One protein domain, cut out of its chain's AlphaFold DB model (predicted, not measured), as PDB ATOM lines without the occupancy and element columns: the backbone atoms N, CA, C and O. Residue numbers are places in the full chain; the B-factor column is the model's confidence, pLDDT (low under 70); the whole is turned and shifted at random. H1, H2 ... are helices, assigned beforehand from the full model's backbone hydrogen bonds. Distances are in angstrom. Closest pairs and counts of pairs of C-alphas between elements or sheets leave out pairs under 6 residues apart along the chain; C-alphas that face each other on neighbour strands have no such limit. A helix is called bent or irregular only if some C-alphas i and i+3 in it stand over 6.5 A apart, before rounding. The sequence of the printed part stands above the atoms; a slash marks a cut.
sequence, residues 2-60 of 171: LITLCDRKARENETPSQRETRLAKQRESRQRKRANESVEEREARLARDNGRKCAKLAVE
ATOM      1  N   LEU A   2     -32.500 -21.508 -13.026       57.62
ATOM      2  CA  LEU A   2     -31.111 -21.067 -13.062       57.62
ATOM      3  C   LEU A   2     -31.125 -19.546 -13.243       57.62
ATOM      4  O   LEU A   2     -31.850 -19.037 -14.093       57.62
ATOM      5  N   ILE A   3     -30.405 -18.830 -12.384       76.25
ATOM      6  CA  ILE A   3     -30.203 -17.385 -12.525       76.25
ATOM      7  C   ILE A   3     -29.184 -17.216 -13.646       76.25
ATOM      8  O   ILE A   3     -28.094 -17.785 -13.562       76.25
ATOM      9  N   THR A   4     -29.536 -16.477 -14.694       86.38
ATOM     10  CA  THR A   4     -28.605 -16.235 -15.798       86.38
ATOM     11  C   THR A   4     -27.520 -15.240 -15.383       86.38
ATOM     12  O   THR A   4     -27.666 -14.485 -14.418       86.38
ATOM     13  N   LEU A   5     -26.411 -15.204 -16.127       82.00
ATOM     14  CA  LEU A   5     -25.347 -14.220 -15.905       82.00
ATOM     15  C   LEU A   5     -25.885 -12.775 -15.985       82.00
ATOM     16  O   LEU A   5     -25.463 -11.917 -15.210       82.00
ATOM     17  N   CYS A   6     -26.845 -12.524 -16.882       81.81
ATOM     18  CA  CYS A   6     -27.520 -11.237 -17.033       81.81
ATOM     19  C   CYS A   6     -28.396 -10.906 -15.817       81.81
ATOM     20  O   CYS A   6     -28.319  -9.792 -15.307       81.81
ATOM     21  N   ASP A   7     -29.144 -11.879 -15.284       84.25
ATOM     22  CA  ASP A   7     -29.942 -11.687 -14.064       84.25
ATOM     23  C   ASP A   7     -29.072 -11.356 -12.849       84.25
ATOM     24  O   ASP A   7     -29.484 -10.599 -11.970       84.25
ATOM     25  N   ARG A   8     -27.869 -11.936 -12.773       86.00
ATOM     26  CA  ARG A   8     -26.917 -11.639 -11.698       86.00
ATOM     27  C   ARG A   8     -26.430 -10.193 -11.783       86.00
ATOM     28  O   ARG A   8     -26.563  -9.468 -10.802       86.00
ATOM     29  N   LYS A   9     -25.966  -9.764 -12.960       89.00
ATOM     30  CA  LYS A   9     -25.525  -8.379 -13.196       89.00
ATOM     31  C   LYS A   9     -26.654  -7.370 -12.978       89.00
ATOM     32  O   LYS A   9     -26.421  -6.301 -12.428       89.00
ATOM     33  N   ALA A  10     -27.883  -7.709 -13.366       86.31
ATOM     34  CA  ALA A  10     -29.045  -6.864 -13.107       86.31
ATOM     35  C   ALA A  10     -29.283  -6.683 -11.600       86.31
ATOM     36  O   ALA A  10     -29.475  -5.560 -11.153       86.31
ATOM     37  N   ARG A  11     -29.192  -7.762 -10.807       90.12
ATOM     38  CA  ARG A  11     -29.367  -7.715  -9.343       90.12
ATOM     39  C   ARG A  11     -28.257  -6.976  -8.607       90.12
ATOM     40  O   ARG A  11     -28.529  -6.383  -7.571       90.12
ATOM     41  N   GLU A  12     -27.026  -7.048  -9.101       91.81
ATOM     42  CA  GLU A  12     -25.880  -6.324  -8.531       91.81
ATOM     43  C   GLU A  12     -26.036  -4.805  -8.683       91.81
ATOM     44  O   GLU A  12     -25.626  -4.062  -7.798       91.81
ATOM     45  N   ASN A  13     -26.693  -4.358  -9.757       93.25
ATOM     46  CA  ASN A  13     -26.942  -2.943 -10.041       93.25
ATOM     47  C   ASN A  13     -28.321  -2.449  -9.560       93.25
ATOM     48  O   ASN A  13     -28.715  -1.326  -9.870       93.25
ATOM     49  N   GLU A  14     -29.081  -3.272  -8.827       94.50
ATOM     50  CA  GLU A  14     -30.378  -2.863  -8.282       94.50
ATOM     51  C   GLU A  14     -30.208  -1.792  -7.202       94.50
ATOM     52  O   GLU A  14     -29.437  -1.948  -6.253       94.50
ATOM     53  N   THR A  15     -31.029  -0.743  -7.271       96.94
ATOM     54  CA  THR A  15     -31.174   0.173  -6.137       96.94
ATOM     55  C   THR A  15     -31.892  -0.526  -4.972       96.94
ATOM     56  O   THR A  15     -32.663  -1.471  -5.191       96.94
ATOM     57  N   PRO A  16     -31.726  -0.061  -3.718       97.12
ATOM     58  CA  PRO A  16     -32.444  -0.627  -2.574       97.12
ATOM     59  C   PRO A  16     -33.967  -0.692  -2.777       97.12
ATOM     60  O   PRO A  16     -34.580  -1.717  -2.486       97.12
ATOM     61  N   SER A  17     -34.566   0.344  -3.375       96.88
ATOM     62  CA  SER A  17     -36.007   0.397  -3.672       96.88
ATOM     63  C   SER A  17     -36.441  -0.641  -4.721       96.88
ATOM     64  O   SER A  17     -37.446  -1.341  -4.551       96.88
ATOM     65  N   GLN A  18     -35.655  -0.814  -5.788       96.06
ATOM     66  CA  GLN A  18     -35.908  -1.848  -6.798       96.06
ATOM     67  C   GLN A  18     -35.786  -3.251  -6.192       96.06
ATOM     68  O   GLN A  18     -36.646  -4.111  -6.421       96.06
ATOM     69  N   ARG A  19     -34.765  -3.467  -5.355       95.81
ATOM     70  CA  ARG A  19     -34.557  -4.717  -4.618       95.81
ATOM     71  C   ARG A  19     -35.739  -5.031  -3.706       95.81
ATOM     72  O   ARG A  19     -36.207  -6.172  -3.690       95.81
ATOM     73  N   GLU A  20     -36.233  -4.052  -2.957       97.75
ATOM     74  CA  GLU A  20     -37.410  -4.210  -2.101       97.75
ATOM     75  C   GLU A  20     -38.654  -4.558  -2.907       97.75
ATOM     76  O   GLU A  20     -39.327  -5.536  -2.584       97.75
ATOM     77  N   THR A  21     -38.902  -3.845  -4.005       97.25
ATOM     78  CA  THR A  21     -40.028  -4.117  -4.908       97.25
ATOM     79  C   THR A  21     -39.971  -5.547  -5.450       97.25
ATOM     80  O   THR A  21     -40.963  -6.281  -5.418       97.25
ATOM     81  N   ARG A  22     -38.794  -6.001  -5.900       95.62
ATOM     82  CA  ARG A  22     -38.592  -7.378  -6.371       95.62
ATOM     83  C   ARG A  22     -38.816  -8.403  -5.257       95.62
ATOM     84  O   ARG A  22     -39.450  -9.435  -5.490       95.62
ATOM     85  N   LEU A  23     -38.295  -8.156  -4.053       96.38
ATOM     86  CA  LEU A  23     -38.479  -9.048  -2.905       96.38
ATOM     87  C   LEU A  23     -39.939  -9.095  -2.445       96.38
ATOM     88  O   LEU A  23     -40.415 -10.176  -2.107       96.38
ATOM     89  N   ALA A  24     -40.658  -7.973  -2.472       97.81
ATOM     90  CA  ALA A  24     -42.081  -7.903  -2.154       97.81
ATOM     91  C   ALA A  24     -42.899  -8.776  -3.115       97.81
ATOM     92  O   ALA A  24     -43.588  -9.691  -2.664       97.81
ATOM     93  N   LYS A  25     -42.703  -8.611  -4.431       97.50
ATOM     94  CA  LYS A  25     -43.329  -9.469  -5.456       97.50
ATOM     95  C   LYS A  25     -43.003 -10.951  -5.247       97.50
ATOM     96  O   LYS A  25     -43.867 -11.819  -5.366       97.50
ATOM     97  N   GLN A  26     -41.755 -11.267  -4.896       96.88
ATOM     98  CA  GLN A  26     -41.351 -12.646  -4.621       96.88
ATOM     99  C   GLN A  26     -42.036 -13.220  -3.370       96.88
ATOM    100  O   GLN A  26     -42.418 -14.393  -3.374       96.88
ATOM    101  N   ARG A  27     -42.182 -12.428  -2.299       97.62
ATOM    102  CA  ARG A  27     -42.898 -12.831  -1.078       97.62
ATOM    103  C   ARG A  27     -44.370 -13.096  -1.378       97.62
ATOM    104  O   ARG A  27     -44.850 -14.164  -1.013       97.62
ATOM    105  N   GLU A  28     -45.026 -12.194  -2.103       98.19
ATOM    106  CA  GLU A  28     -46.436 -12.322  -2.486       98.19
ATOM    107  C   GLU A  28     -46.676 -13.583  -3.328       98.19
ATOM    108  O   GLU A  28     -47.530 -14.404  -3.002       98.19
ATOM    109  N   SER A  29     -45.857 -13.810  -4.361       97.31
ATOM    110  CA  SER A  29     -45.964 -15.012  -5.194       97.31
ATOM    111  C   SER A  29     -45.799 -16.298  -4.374       97.31
ATOM    112  O   SER A  29     -46.554 -17.254  -4.551       97.31
ATOM    113  N   ARG A  30     -44.844 -16.330  -3.433       96.50
ATOM    114  CA  ARG A  30     -44.654 -17.480  -2.532       96.50
ATOM    115  C   ARG A  30     -45.832 -17.664  -1.581       96.50
ATOM    116  O   ARG A  30     -46.208 -18.801  -1.328       96.50
ATOM    117  N   GLN A  31     -46.391 -16.580  -1.050       97.62
ATOM    118  CA  GLN A  31     -47.565 -16.632  -0.183       97.62
ATOM    119  C   GLN A  31     -48.769 -17.195  -0.936       97.62
ATOM    120  O   GLN A  31     -49.396 -18.126  -0.445       97.62
ATOM    121  N   ARG A  32     -49.029 -16.705  -2.153       97.88
ATOM    122  CA  ARG A  32     -50.114 -17.197  -3.009       97.88
ATOM    123  C   ARG A  32     -49.957 -18.681  -3.333       97.88
ATOM    124  O   ARG A  32     -50.914 -19.430  -3.214       97.88
ATOM    125  N   LYS A  33     -48.739 -19.123  -3.670       96.75
ATOM    126  CA  LYS A  33     -48.453 -20.549  -3.889       96.75
ATOM    127  C   LYS A  33     -48.753 -21.387  -2.649       96.75
ATOM    128  O   LYS A  33     -49.431 -22.386  -2.783       96.75
ATOM    129  N   ARG A  34     -48.312 -20.950  -1.463       96.50
ATOM    130  CA  ARG A  34     -48.580 -21.659  -0.198       96.50
ATOM    131  C   ARG A  34     -50.058 -21.702   0.174       96.50
ATOM    132  O   ARG A  34     -50.490 -22.683   0.754       96.50
ATOM    133  N   ALA A  35     -50.805 -20.637  -0.112       97.31
ATOM    134  CA  ALA A  35     -52.239 -20.584   0.159       97.31
ATOM    135  C   ALA A  35     -53.026 -21.570  -0.719       97.31
ATOM    136  O   ALA A  35     -54.047 -22.086  -0.284       97.31
ATOM    137  N   ASN A  36     -52.516 -21.845  -1.921       96.94
ATOM    138  CA  ASN A  36     -53.123 -22.754  -2.889       96.94
ATOM    139  C   ASN A  36     -52.487 -24.161  -2.876       96.94
ATOM    140  O   ASN A  36     -52.752 -24.934  -3.791       96.94
ATOM    141  N   GLU A  37     -51.618 -24.480  -1.907       97.56
ATOM    142  CA  GLU A  37     -51.025 -25.820  -1.773       97.56
ATOM    143  C   GLU A  37     -52.108 -26.837  -1.386       97.56
ATOM    144  O   GLU A  37     -52.891 -26.602  -0.461       97.56
ATOM    145  N   SER A  38     -52.101 -27.996  -2.044       98.31
ATOM    146  CA  SER A  38     -52.800 -29.187  -1.546       98.31
ATOM    147  C   SER A  38     -52.137 -29.727  -0.270       98.31
ATOM    148  O   SER A  38     -51.010 -29.355   0.086       98.31
ATOM    149  N   VAL A  39     -52.828 -30.620   0.441       98.00
ATOM    150  CA  VAL A  39     -52.298 -31.235   1.668       98.00
ATOM    151  C   VAL A  39     -51.043 -32.052   1.353       98.00
ATOM    152  O   VAL A  39     -50.023 -31.898   2.026       98.00
ATOM    153  N   GLU A  40     -51.069 -32.825   0.272       97.94
ATOM    154  CA  GLU A  40     -49.967 -33.668  -0.185       97.94
ATOM    155  C   GLU A  40     -48.746 -32.824  -0.580       97.94
ATOM    156  O   GLU A  40     -47.610 -33.119  -0.196       97.94
ATOM    157  N   GLU A  41     -48.951 -31.715  -1.301       98.00
ATOM    158  CA  GLU A  41     -47.870 -30.785  -1.649       98.00
ATOM    159  C   GLU A  41     -47.265 -30.119  -0.410       98.00
ATOM    160  O   GLU A  41     -46.038 -29.949  -0.324       98.00
ATOM    161  N   ARG A  42     -48.110 -29.761   0.562       97.75
ATOM    162  CA  ARG A  42     -47.685 -29.184   1.838       97.75
ATOM    163  C   ARG A  42     -46.830 -30.174   2.622       97.75
ATOM    164  O   ARG A  42     -45.766 -29.790   3.117       97.75
ATOM    165  N   GLU A  43     -47.254 -31.428   2.723       98.31
ATOM    166  CA  GLU A  43     -46.502 -32.495   3.389       98.31
ATOM    167  C   GLU A  43     -45.175 -32.772   2.686       98.31
ATOM    168  O   GLU A  43     -44.122 -32.751   3.329       98.31
ATOM    169  N   ALA A  44     -45.185 -32.904   1.360       98.12
ATOM    170  CA  ALA A  44     -43.971 -33.089   0.574       98.12
ATOM    171  C   ALA A  44     -42.990 -31.917   0.754       98.12
ATOM    172  O   ALA A  44     -41.773 -32.116   0.837       98.12
ATOM    173  N   ARG A  45     -43.487 -30.675   0.842       97.69
ATOM    174  CA  ARG A  45     -42.652 -29.503   1.137       97.69
ATOM    175  C   ARG A  45     -42.051 -29.576   2.540       97.69
ATOM    176  O   ARG A  45     -40.846 -29.370   2.669       97.69
ATOM    177  N   LEU A  46     -42.850 -29.885   3.562       98.06
ATOM    178  CA  LEU A  46     -42.368 -30.016   4.942       98.06
ATOM    179  C   LEU A  46     -41.342 -31.146   5.087       98.06
ATOM    180  O   LEU A  46     -40.314 -30.947   5.731       98.06
ATOM    181  N   ALA A  47     -41.561 -32.290   4.435       98.25
ATOM    182  CA  ALA A  47     -40.615 -33.402   4.413       98.25
ATOM    183  C   ALA A  47     -39.265 -32.983   3.807       98.25
ATOM    184  O   ALA A  47     -38.212 -33.242   4.394       98.25
ATOM    185  N   ARG A  48     -39.276 -32.249   2.683       98.12
ATOM    186  CA  ARG A  48     -38.047 -31.704   2.076       98.12
ATOM    187  C   ARG A  48     -37.342 -30.695   2.981       98.12
ATOM    188  O   ARG A  48     -36.115 -30.723   3.073       98.12
ATOM    189  N   ASP A  49     -38.087 -29.799   3.623       98.06
ATOM    190  CA  ASP A  49     -37.518 -28.782   4.514       98.06
ATOM    191  C   ASP A  49     -36.886 -29.429   5.759       98.06
ATOM    192  O   ASP A  49     -35.759 -29.085   6.130       98.06
ATOM    193  N   ASN A  50     -37.556 -30.426   6.345       97.75
ATOM    194  CA  ASN A  50     -37.032 -31.224   7.453       97.75
ATOM    195  C   ASN A  50     -35.782 -32.007   7.042       97.75
ATOM    196  O   ASN A  50     -34.770 -31.928   7.735       97.75
ATOM    197  N   GLY A  51     -35.797 -32.670   5.882       98.31
ATOM    198  CA  GLY A  51     -34.628 -33.380   5.355       98.31
ATOM    199  C   GLY A  51     -33.419 -32.458   5.171       98.31
ATOM    200  O   GLY A  51     -32.320 -32.773   5.627       98.31
ATOM    201  N   ARG A  52     -33.616 -31.260   4.598       97.62
ATOM    202  CA  ARG A  52     -32.553 -30.241   4.483       97.62
ATOM    203  C   ARG A  52     -32.044 -29.775   5.844       97.62
ATOM    204  O   ARG A  52     -30.851 -29.512   5.982       97.62
ATOM    205  N   LYS A  53     -32.928 -29.632   6.836       97.62
ATOM    206  CA  LYS A  53     -32.547 -29.262   8.204       97.62
ATOM    207  C   LYS A  53     -31.691 -30.357   8.843       97.62
ATOM    208  O   LYS A  53     -30.623 -30.035   9.349       97.62
ATOM    209  N   CYS A  54     -32.114 -31.616   8.771       97.69
ATOM    210  CA  CYS A  54     -31.345 -32.758   9.268       97.69
ATOM    211  C   CYS A  54     -29.965 -32.838   8.607       97.69
ATOM    212  O   CYS A  54     -28.969 -32.932   9.313       97.69
ATOM    213  N   ALA A  55     -29.893 -32.697   7.280       98.00
ATOM    214  CA  ALA A  55     -28.624 -32.709   6.555       98.00
ATOM    215  C   ALA A  55     -27.671 -31.592   7.016       98.00
ATOM    216  O   ALA A  55     -26.488 -31.844   7.207       98.00
ATOM    217  N   LYS A  56     -28.178 -30.372   7.250       97.31
ATOM    218  CA  LYS A  56     -27.370 -29.262   7.787       97.31
ATOM    219  C   LYS A  56     -26.871 -29.522   9.206       97.31
ATOM    220  O   LYS A  56     -25.752 -29.143   9.514       97.31
ATOM    221  N   LEU A  57     -27.702 -30.127  10.054       97.00
ATOM    222  CA  LEU A  57     -27.327 -30.468  11.428       97.00
ATOM    223  C   LEU A  57     -26.299 -31.604  11.476       97.00
ATOM    224  O   LEU A  57     -25.461 -31.612  12.360       97.00
ATOM    225  N   ALA A  58     -26.344 -32.546  10.532       97.38
ATOM    226  CA  ALA A  58     -25.407 -33.667  10.491       97.38
ATOM    227  C   ALA A  58     -23.966 -33.248  10.152       97.38
ATOM    228  O   ALA A  58     -23.032 -33.960  10.502       97.38
ATOM    229  N   VAL A  59     -23.791 -32.113   9.466       97.81
ATOM    230  CA  VAL A  59     -22.482 -31.593   9.030       97.81
ATOM    231  C   VAL A  59     -22.047 -30.344   9.800       97.81
ATOM    232  O   VAL A  59     -21.114 -29.662   9.382       97.81
ATOM    233  N   GLU A  60     -22.756 -29.987  10.874       97.38
ATOM    234  CA  GLU A  60     -22.420 -28.799  11.661       97.38
ATOM    235  C   GLU A  60     -21.106 -29.007  12.429       97.38
ATOM    236  O   GLU A  60     -20.838 -30.100  12.924       97.38
TER     237      GLU A  60
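This is residues 2 to 60 of the 171 residues of the protein "Tis13_4524: PROVISIONAL" of Rhizophagus irregularis (strain DAOM 181602 / DAOM 197198 / MUCL 43194) (UniProt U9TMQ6). Three helices follow one another like the pieces of an open, folded frame with no core. The long helix H2 is the middle piece; the equally long H3 folds back from its last end to make a wide V, and the short H1 makes a second corner at its first end. The printed part has 59 residues, with three named helices in the order H1, H2, H3 and no named strand, and its class is all helix. It is extended, with a radius of gyration of the C-alphas of 16.1 A, and its C-alphas span 37 by 33 by 19 A along their three main axes.

Start with H2, residues 16 to 35. Find C-alpha 16 at (-32.444, -0.627, -2.574); from there the helix runs 28.2 A to C-alpha 35 at (-52.239, -20.584, 0.159). Go on to H3, residues 39 to 58, which also has 20 residues and measures 28.4 A from first to last C-alpha; look for its last C-alpha, 58, at (-25.407, -33.667, 10.491). Then go back to H1, the short helix of residues 5 to 12, which begins with C-alpha 5 at (-25.347, -14.220, -15.905).

Look first from H2 to H3: they are close but not clearly touching, and their closest C-alphas, those of Arg 34 and Arg 42, are 7.8 A apart. They run opposite ways at a steep tilt of 58 degrees, and their centres are 22.4 A apart. At the other end of H2 you find H1, close but not clearly touching, with the C-alphas of Arg 11 and Arg 19 the closest at 7.6 A. H1 and H2 run opposite ways at a steep tilt of 67 degrees. H1 and H3 are apart. In H1, H2 and H3 every O i to N i+4 pair of the backbone is within hydrogen-bond range, and no helix is bent or irregular.

The two C-alphas farthest apart are those of Asn 13 and Val 39, at 39.8 A, while the first and last printed C-alphas, of Leu 2 and Glu 60, are 27.3 A apart. Three stretches stand free: residues 2 to 10, of which 5 to 10 belong to H1; residues 23 to 33 of H2; and residues 46 to 60, of which 46 to 58 belong to H3. The links from H1 to H2 and from H2 to H3 are tight, with 3 residues each. The printed part runs from residue 2 to 60 with no cut. In the B-factor column the mean pLDDT of the printed part is 94.6, and residue 2 alone is under 70; the mean is 86 in H1, 97 in H2 and 98 in H3.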